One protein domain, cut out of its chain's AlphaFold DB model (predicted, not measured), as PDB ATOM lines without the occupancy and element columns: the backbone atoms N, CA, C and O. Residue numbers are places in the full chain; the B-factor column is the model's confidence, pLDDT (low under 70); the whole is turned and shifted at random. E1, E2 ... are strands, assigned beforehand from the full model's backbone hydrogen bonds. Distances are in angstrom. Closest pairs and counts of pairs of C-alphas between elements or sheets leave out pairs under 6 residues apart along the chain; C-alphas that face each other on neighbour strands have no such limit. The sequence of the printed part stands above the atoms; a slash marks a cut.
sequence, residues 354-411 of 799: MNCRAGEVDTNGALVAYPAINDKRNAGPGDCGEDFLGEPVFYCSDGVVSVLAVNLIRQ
ATOM      1  N   MET A 354       9.501 -20.907  -5.712       84.12
ATOM      2  CA  MET A 354      10.601 -21.305  -6.597       84.12
ATOM      3  C   MET A 354      10.326 -20.945  -8.062       84.12
ATOM      4  O   MET A 354      11.246 -20.894  -8.874       84.12
ATOM      5  N   ASN A 355       9.064 -20.689  -8.407       88.12
ATOM      6  CA  ASN A 355       8.696 -20.220  -9.730       88.12
ATOM      7  C   ASN A 355       8.885 -18.709  -9.829       88.12
ATOM      8  O   ASN A 355       8.755 -17.959  -8.861       88.12
ATOM      9  N   CYS A 356       9.104 -18.239 -11.043       87.75
ATOM     10  CA  CYS A 356       9.299 -16.835 -11.313       87.75
ATOM     11  C   CYS A 356       7.960 -16.184 -11.656       87.75
ATOM     12  O   CYS A 356       7.289 -16.580 -12.615       87.75
ATOM     13  N   ARG A 357       7.556 -15.178 -10.868       87.31
ATOM     14  CA  ARG A 357       6.381 -14.345 -11.179       87.31
ATOM     15  C   ARG A 357       6.606 -13.637 -12.508       87.31
ATOM     16  O   ARG A 357       7.728 -13.212 -12.766       87.31
ATOM     17  N   ALA A 358       5.543 -13.477 -13.299       88.06
ATOM     18  CA  ALA A 358       5.587 -12.615 -14.476       88.06
ATOM     19  C   ALA A 358       6.119 -11.234 -14.071       88.06
ATOM     20  O   ALA A 358       5.728 -10.697 -13.030       88.06
ATOM     21  N   GLY A 359       7.033 -10.696 -14.862       90.38
ATOM     22  CA  GLY A 359       7.769  -9.496 -14.504       90.38
ATOM     23  C   GLY A 359       8.605  -8.996 -15.663       90.38
ATOM     24  O   GLY A 359       8.393  -9.385 -16.809       90.38
ATOM     25  N   GLU A 360       9.556  -8.130 -15.349       91.19
ATOM     26  CA  GLU A 360      10.470  -7.539 -16.317       91.19
ATOM     27  C   GLU A 360      11.907  -7.779 -15.865       91.19
ATOM     28  O   GLU A 360      12.216  -7.705 -14.673       91.19
ATOM     29  N   VAL A 361      12.785  -8.090 -16.813       90.94
ATOM     30  CA  VAL A 361      14.222  -8.229 -16.568       90.94
ATOM     31  C   VAL A 361      14.965  -7.231 -17.446       90.94
ATOM     32  O   VAL A 361      14.702  -7.133 -18.643       90.94
ATOM     33  N   ASP A 362      15.878  -6.472 -16.842       88.50
ATOM     34  CA  ASP A 362      16.796  -5.611 -17.585       88.50
ATOM     35  C   ASP A 362      17.906  -6.478 -18.188       88.50
ATOM     36  O   ASP A 362      18.668  -7.140 -17.475       88.50
ATOM     37  N   THR A 363      17.981  -6.494 -19.516       85.62
ATOM     38  CA  THR A 363      19.058  -7.135 -20.259       85.62
ATOM     39  C   THR A 363      19.720  -6.118 -21.181       85.62
ATOM     40  O   THR A 363      19.146  -5.657 -22.162       85.62
ATOM     41  N   ASN A 364      20.959  -5.740 -20.851       82.31
ATOM     42  CA  ASN A 364      21.748  -4.759 -21.604       82.31
ATOM     43  C   ASN A 364      21.036  -3.407 -21.837       82.31
ATOM     44  O   ASN A 364      21.256  -2.768 -22.867       82.31
ATOM     45  N   GLY A 365      20.207  -2.957 -20.888       83.19
ATOM     46  CA  GLY A 365      19.458  -1.702 -20.973       83.19
ATOM     47  C   GLY A 365      18.085  -1.828 -21.639       83.19
ATOM     48  O   GLY A 365      17.364  -0.833 -21.695       83.19
ATOM     49  N   ALA A 366      17.715  -3.018 -22.126       84.50
ATOM     50  CA  ALA A 366      16.369  -3.328 -22.593       84.50
ATOM     51  C   ALA A 366      15.553  -3.929 -21.444       84.50
ATOM     52  O   ALA A 366      15.921  -4.965 -20.887       84.50
ATOM     53  N   LEU A 367      14.434  -3.294 -21.103       88.56
ATOM     54  CA  LEU A 367      13.488  -3.805 -20.118       88.56
ATOM     55  C   LEU A 367      12.537  -4.777 -20.822       88.56
ATOM     56  O   LEU A 367      11.697  -4.344 -21.609       88.56
ATOM     57  N   VAL A 368      12.682  -6.080 -20.575       90.25
ATOM     58  CA  VAL A 368      11.897  -7.091 -21.295       90.25
ATOM     59  C   VAL A 368      10.929  -7.810 -20.371       90.25
ATOM     60  O   VAL A 368      11.339  -8.428 -19.386       90.25
ATOM     61  N   ALA A 369       9.645  -7.764 -20.727       89.44
ATOM     62  CA  ALA A 369       8.594  -8.489 -20.032       89.44
ATOM     63  C   ALA A 369       8.678  -9.996 -20.315       89.44
ATOM     64  O   ALA A 369       8.805 -10.431 -21.461       89.44
ATOM     65  N   TYR A 370       8.559 -10.802 -19.264       89.75
ATOM     66  CA  TYR A 370       8.510 -12.256 -19.342       89.75
ATOM     67  C   TYR A 370       7.257 -12.793 -18.619       89.75
ATOM     68  O   TYR A 370       6.833 -12.236 -17.599       89.75
ATOM     69  N   PRO A 371       6.620 -13.866 -19.134       89.56
ATOM     70  CA  PRO A 371       5.453 -14.475 -18.494       89.56
ATOM     71  C   PRO A 371       5.856 -15.224 -17.215       89.56
ATOM     72  O   PRO A 371       7.036 -15.413 -16.952       89.56
ATOM     73  N   ALA A 372       4.900 -15.699 -16.415       85.69
ATOM     74  CA  ALA A 372       5.235 -16.553 -15.274       85.69
ATOM     75  C   ALA A 372       5.924 -17.847 -15.755       85.69
ATOM     76  O   ALA A 372       5.436 -18.500 -16.678       85.69
ATOM     77  N   ILE A 373       7.046 -18.212 -15.131       87.44
ATOM     78  CA  ILE A 373       7.894 -19.342 -15.543       87.44
ATOM     79  C   ILE A 373       8.041 -20.299 -14.364       87.44
ATOM     80  O   ILE A 373       8.345 -19.866 -13.252       87.44
ATOM     81  N   ASN A 374       7.855 -21.597 -14.597       87.31
ATOM     82  CA  ASN A 374       8.133 -22.601 -13.570       87.31
ATOM     83  C   ASN A 374       9.641 -22.724 -13.300       87.31
ATOM     84  O   ASN A 374      10.449 -22.503 -14.204       87.31
ATOM     85  N   ASP A 375      10.013 -23.131 -12.086       88.69
ATOM     86  CA  ASP A 375      11.406 -23.408 -11.724       88.69
ATOM     87  C   ASP A 375      12.062 -24.362 -12.739       88.69
ATOM     88  O   ASP A 375      11.481 -25.376 -13.142       88.69
ATOM     89  N   LYS A 376      13.277 -24.020 -13.176       89.00
ATOM     90  CA  LYS A 376      14.093 -24.756 -14.157       89.00
ATOM     91  C   LYS A 376      13.436 -24.935 -15.529       89.00
ATOM     92  O   LYS A 376      13.795 -25.849 -16.280       89.00
ATOM     93  N   ARG A 377      12.476 -24.079 -15.892       89.50
ATOM     94  CA  ARG A 377      11.889 -24.017 -17.240       89.50
ATOM     95  C   ARG A 377      12.356 -22.778 -17.994       89.50
ATOM     96  O   ARG A 377      12.740 -21.768 -17.404       89.50
ATOM     97  N   ASN A 378      12.281 -22.886 -19.318       90.44
ATOM     98  CA  ASN A 378      12.470 -21.770 -20.229       90.44
ATOM     99  C   ASN A 378      11.108 -21.192 -20.635       90.44
ATOM    100  O   ASN A 378      10.174 -21.960 -20.863       90.44
ATOM    101  N   ALA A 379      11.012 -19.876 -20.796       86.50
ATOM    102  CA  ALA A 379       9.893 -19.222 -21.468       86.50
ATOM    103  C   ALA A 379      10.414 -18.314 -22.584       86.50
ATOM    104  O   ALA A 379      11.455 -17.678 -22.441       86.50
ATOM    105  N   GLY A 380       9.702 -18.267 -23.704       83.75
ATOM    106  CA  GLY A 380      10.064 -17.455 -24.860       83.75
ATOM    107  C   GLY A 380       9.472 -18.014 -26.157       83.75
ATOM    108  O   GLY A 380       8.925 -19.121 -26.144       83.75
ATOM    109  N   PRO A 381       9.591 -17.278 -27.269       84.25
ATOM    110  CA  PRO A 381      10.299 -15.999 -27.390       84.25
ATOM    111  C   PRO A 381       9.567 -14.821 -26.719       84.25
ATOM    112  O   PRO A 381       8.343 -14.737 -26.772       84.25
ATOM    113  N   GLY A 382      10.316 -13.939 -26.048       82.75
ATOM    114  CA  GLY A 382       9.846 -12.600 -25.664       82.75
ATOM    115  C   GLY A 382      10.076 -11.577 -26.780       82.75
ATOM    116  O   GLY A 382      10.722 -11.890 -27.778       82.75
ATOM    117  N   ASP A 383       9.604 -10.347 -26.594       82.88
ATOM    118  CA  ASP A 383       9.871  -9.225 -27.505       82.88
ATOM    119  C   ASP A 383      10.780  -8.205 -26.809       82.88
ATOM    120  O   ASP A 383      10.403  -7.658 -25.775       82.88
ATOM    121  N   CYS A 384      11.978  -7.962 -27.351       82.06
ATOM    122  CA  CYS A 384      12.935  -6.986 -26.817       82.06
ATOM    123  C   CYS A 384      12.453  -5.519 -26.899       82.06
ATOM    124  O   CYS A 384      13.105  -4.651 -26.314       82.06
ATOM    125  N   GLY A 385      11.335  -5.236 -27.580       79.81
ATOM    126  CA  GLY A 385      10.794  -3.890 -27.772       79.81
ATOM    127  C   GLY A 385      11.371  -3.183 -29.005       79.81
ATOM    128  O   GLY A 385      12.376  -3.603 -29.572       79.81
ATOM    129  N   GLU A 386      10.733  -2.088 -29.434       77.88
ATOM    130  CA  GLU A 386      10.987  -1.450 -30.743       77.88
ATOM    131  C   GLU A 386      12.440  -0.976 -30.969       77.88
ATOM    132  O   GLU A 386      12.894  -0.910 -32.116       77.88
ATOM    133  N   ASP A 387      13.177  -0.688 -29.892       78.00
ATOM    134  CA  ASP A 387      14.547  -0.159 -29.932       78.00
ATOM    135  C   ASP A 387      15.643  -1.241 -29.882       78.00
ATOM    136  O   ASP A 387      16.825  -0.941 -30.083       78.00
ATOM    137  N   PHE A 388      15.284  -2.506 -29.643       79.62
ATOM    138  CA  PHE A 388      16.234  -3.601 -29.445       79.62
ATOM    139  C   PHE A 388      15.899  -4.794 -30.348       79.62
ATOM    140  O   PHE A 388      14.755  -5.206 -30.491       79.62
ATOM    141  N   LEU A 389      16.919  -5.378 -30.984       75.06
ATOM    142  CA  LEU A 389      16.735  -6.501 -31.906       75.06
ATOM    143  C   LEU A 389      16.964  -7.834 -31.194       75.06
ATOM    144  O   LEU A 389      18.074  -8.109 -30.736       75.06
ATOM    145  N   GLY A 390      15.947  -8.692 -31.198       81.00
ATOM    146  CA  GLY A 390      16.062 -10.088 -30.794       81.00
ATOM    147  C   GLY A 390      14.850 -10.605 -30.027       81.00
ATOM    148  O   GLY A 390      14.011  -9.842 -29.567       81.00
ATOM    149  N   GLU A 391      14.789 -11.923 -29.897       87.25
ATOM    150  CA  GLU A 391      13.806 -12.636 -29.091       87.25
ATOM    151  C   GLU A 391      14.518 -13.300 -27.902       87.25
ATOM    152  O   GLU A 391      15.240 -14.290 -28.092       87.25
ATOM    153  N   PRO A 392      14.384 -12.766 -26.678       87.69
ATOM    154  CA  PRO A 392      14.972 -13.365 -25.498       87.69
ATOM    155  C   PRO A 392      14.216 -14.632 -25.097       87.69
ATOM    156  O   PRO A 392      12.988 -14.713 -25.140       87.69
ATOM    157  N   VAL A 393      14.990 -15.622 -24.672       89.56
ATOM    158  CA  VAL A 393      14.537 -16.824 -23.984       89.56
ATOM    159  C   VAL A 393      14.945 -16.679 -22.526       89.56
ATOM    160  O   VAL A 393      16.126 -16.529 -22.208       89.56
ATOM    161  N   PHE A 394      13.966 -16.719 -21.638       92.19
ATOM    162  CA  PHE A 394      14.130 -16.581 -20.199       92.19
ATOM    163  C   PHE A 394      14.266 -17.957 -19.557       92.19
ATOM    164  O   PHE A 394      13.567 -18.878 -19.963       92.19
ATOM    165  N   TYR A 395      15.116 -18.091 -18.544       91.31
ATOM    166  CA  TYR A 395      15.249 -19.273 -17.697       91.31
ATOM    167  C   TYR A 395      15.018 -18.879 -16.242       91.31
ATOM    168  O   TYR A 395      15.657 -17.952 -15.738       91.31
ATOM    169  N   CYS A 396      14.112 -19.585 -15.577       91.50
ATOM    170  CA  CYS A 396      13.848 -19.412 -14.155       91.50
ATOM    171  C   CYS A 396      14.639 -20.435 -13.336       91.50
ATOM    172  O   CYS A 396      14.596 -21.622 -13.646       91.50
ATOM    173  N   SER A 397      15.326 -19.996 -12.282       91.44
ATOM    174  CA  SER A 397      15.928 -20.875 -11.272       91.44
ATOM    175  C   SER A 397      15.728 -20.262  -9.897       91.44
ATOM    176  O   SER A 397      16.140 -19.125  -9.671       91.44
ATOM    177  N   ASP A 398      15.109 -21.012  -8.990       89.50
ATOM    178  CA  ASP A 398      14.950 -20.650  -7.578       89.50
ATOM    179  C   ASP A 398      14.309 -19.254  -7.386       89.50
ATOM    180  O   ASP A 398      14.747 -18.446  -6.568       89.50
ATOM    181  N   GLY A 399      13.284 -18.946  -8.190       87.38
ATOM    182  CA  GLY A 399      12.558 -17.670  -8.168       87.38
ATOM    183  C   GLY A 399      13.256 -16.505  -8.885       87.38
ATOM    184  O   GLY A 399      12.711 -15.399  -8.923       87.38
ATOM    185  N   VAL A 400      14.431 -16.727  -9.483       88.88
ATOM    186  CA  VAL A 400      15.196 -15.710 -10.219       88.88
ATOM    187  C   VAL A 400      15.140 -15.975 -11.722       88.88
ATOM    188  O   VAL A 400      15.467 -17.069 -12.185       88.88
ATOM    189  N   VAL A 401      14.764 -14.957 -12.501       91.00
ATOM    190  CA  VAL A 401      14.820 -15.016 -13.969       91.00
ATOM    191  C   VAL A 401      16.168 -14.547 -14.478       91.00
ATOM    192  O   VAL A 401      16.673 -13.493 -14.102       91.00
ATOM    193  N   SER A 402      16.720 -15.333 -15.393       91.81
ATOM    194  CA  SER A 402      17.896 -15.002 -16.185       91.81
ATOM    195  C   SER A 402      17.550 -15.073 -17.670       91.81
ATOM    196  O   SER A 402      16.717 -15.878 -18.082       91.81
ATOM    197  N   VAL A 403      18.170 -14.231 -18.493       90.81
ATOM    198  CA  VAL A 403      18.062 -14.351 -19.954       90.81
ATOM    199  C   VAL A 403      19.069 -15.408 -20.402       90.81
ATOM    200  O   VAL A 403      20.275 -15.203 -20.283       90.81
ATOM    201  N   LEU A 404      18.579 -16.553 -20.874       89.81
ATOM    202  CA  LEU A 404      19.403 -17.689 -21.288       89.81
ATOM    203  C   LEU A 404      20.062 -17.434 -22.648       89.81
ATOM    204  O   LEU A 404      21.241 -17.726 -22.842       89.81
ATOM    205  N   ALA A 405      19.287 -16.909 -23.595       86.94
ATOM    206  CA  ALA A 405      19.738 -16.588 -24.941       86.94
ATOM    207  C   ALA A 405      18.873 -15.473 -25.534       86.94
ATOM    208  O   ALA A 405      17.698 -15.366 -25.201       86.94
ATOM    209  N   VAL A 406      19.439 -14.672 -26.437       84.62
ATOM    210  CA  VAL A 406      18.687 -13.732 -27.277       84.62
ATOM    211  C   VAL A 406      18.872 -14.169 -28.720       84.62
ATOM    212  O   VAL A 406      19.975 -14.092 -29.266       84.62
ATOM    213  N   ASN A 407      17.803 -14.666 -29.334       82.62
ATOM    214  CA  ASN A 407      17.822 -15.054 -30.734       82.62
ATOM    215  C   ASN A 407      17.712 -13.792 -31.585       82.62
ATOM    216  O   ASN A 407      16.675 -13.137 -31.621       82.62
ATOM    217  N   LEU A 408      18.788 -13.424 -32.275       78.50
ATOM    218  CA  LEU A 408      18.775 -12.288 -33.193       78.50
ATOM    219  C   LEU A 408      17.910 -12.628 -34.413       78.50
ATOM    220  O   LEU A 408      18.376 -13.308 -35.332       78.50
ATOM    221  N   ILE A 409      16.673 -12.124 -34.462       69.75
ATOM    222  CA  ILE A 409      15.912 -12.115 -35.710       69.75
ATOM    223  C   ILE A 409      16.629 -11.150 -36.655       69.75
ATOM    224  O   ILE A 409      16.549  -9.929 -36.513       69.75
ATOM    225  N   ARG A 410      17.336 -11.680 -37.654       55.47
ATOM    226  CA  ARG A 410      17.761 -10.869 -38.798       55.47
ATOM    227  C   ARG A 410      16.516 -10.453 -39.574       55.47
ATOM    228  O   ARG A 410      16.075 -11.181 -40.455       55.47
ATOM    229  N   GLN A 411      15.975  -9.272 -39.293       51.44
ATOM    230  CA  GLN A 411      15.137  -8.599 -40.278       51.44
ATOM    231  C   GLN A 411      16.050  -8.015 -41.369       51.44
ATOM    232  O   GLN A 411      16.924  -7.202 -41.052       51.44
TER     233      GLN A 411
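Overview. This is residues 354 to 411 of the 799 residues of the protein "Hypothetical protein" of Symbiodinium sp. CCMP2456 (UniProt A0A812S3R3). A long two-stranded hairpin, E3 and E4, runs along the length of a rod-like domain, and a shorter hairpin, E1 and E2, lies crosswise over one face of it, with few contacts between the two. A long stretch with no named element, residues 371 to 390, leads from the short hairpin to the long one, and its residues 378 to 379 run beside E3 as a short extra antiparallel pairing. The printed part has 58 residues with no named helix and four named strands, in the order E1, E2, E3, E4, forming two antiparallel sheets of two strands each. The class is all strand, though under half of the residues, 25 of 58, are in named elements. The whole is compact, with a radius of gyration of the C-alphas of 10.8 A and spans of 35 by 17 by 15 A.

Arrangement. E3, residues 391 to 397, and E4, residues 400 to 407, form an antiparallel hairpin with 152 degrees between their directions. N 395 and O 402 are within hydrogen-bond range at 2.8 A, as are N 391 and O 407 at 2.8 A. Residues 378 to 379 pair antiparallel with residues 394 to 395 of E3. E1, residues 359 to 363, and E2, residues 366 to 370, form the other antiparallel hairpin, at 146 degrees. Here N 361 and O 368 are 3.0 A apart and N 370 and O 359 are 2.8 A apart, both within hydrogen-bond range. E1 and E4 have 4 pairs of C-alphas within 8 A, the closest being those of Thr 363 and Val 403 at 7.3 A. E2 and E3 have one such pair, the C-alphas of Tyr 370 and Phe 394 at 7.1 A. E1 and E3 are apart, and so are E2 and E4.

Along the chain. E4 is the longest strand, with 8 residues and 20.7 A from first to last C-alpha; it ends at C-alpha 407, (17.822, -15.054, -30.734). E3 has 7 residues over 19.7 A and begins at C-alpha 391, (13.806, -12.636, -29.091). E1 and E2 have five residues each, over 12.9 A and 12.3 A. E1 begins at C-alpha 359, (7.769, -9.496, -14.504).

Size, cuts and confidence. The two C-alphas farthest apart are those of Met 354 and Gln 411, the first and last printed residues, at 36.3 A. The printed part has no cut. The links from E1 to E2 and from E3 to E4 are tight, with 2 residues each, while the link from E2 to E3 is long, with 20 residues. The mean pLDDT of the printed part is 85.2, and the model's confidence is under 70 at residues 409 to 411.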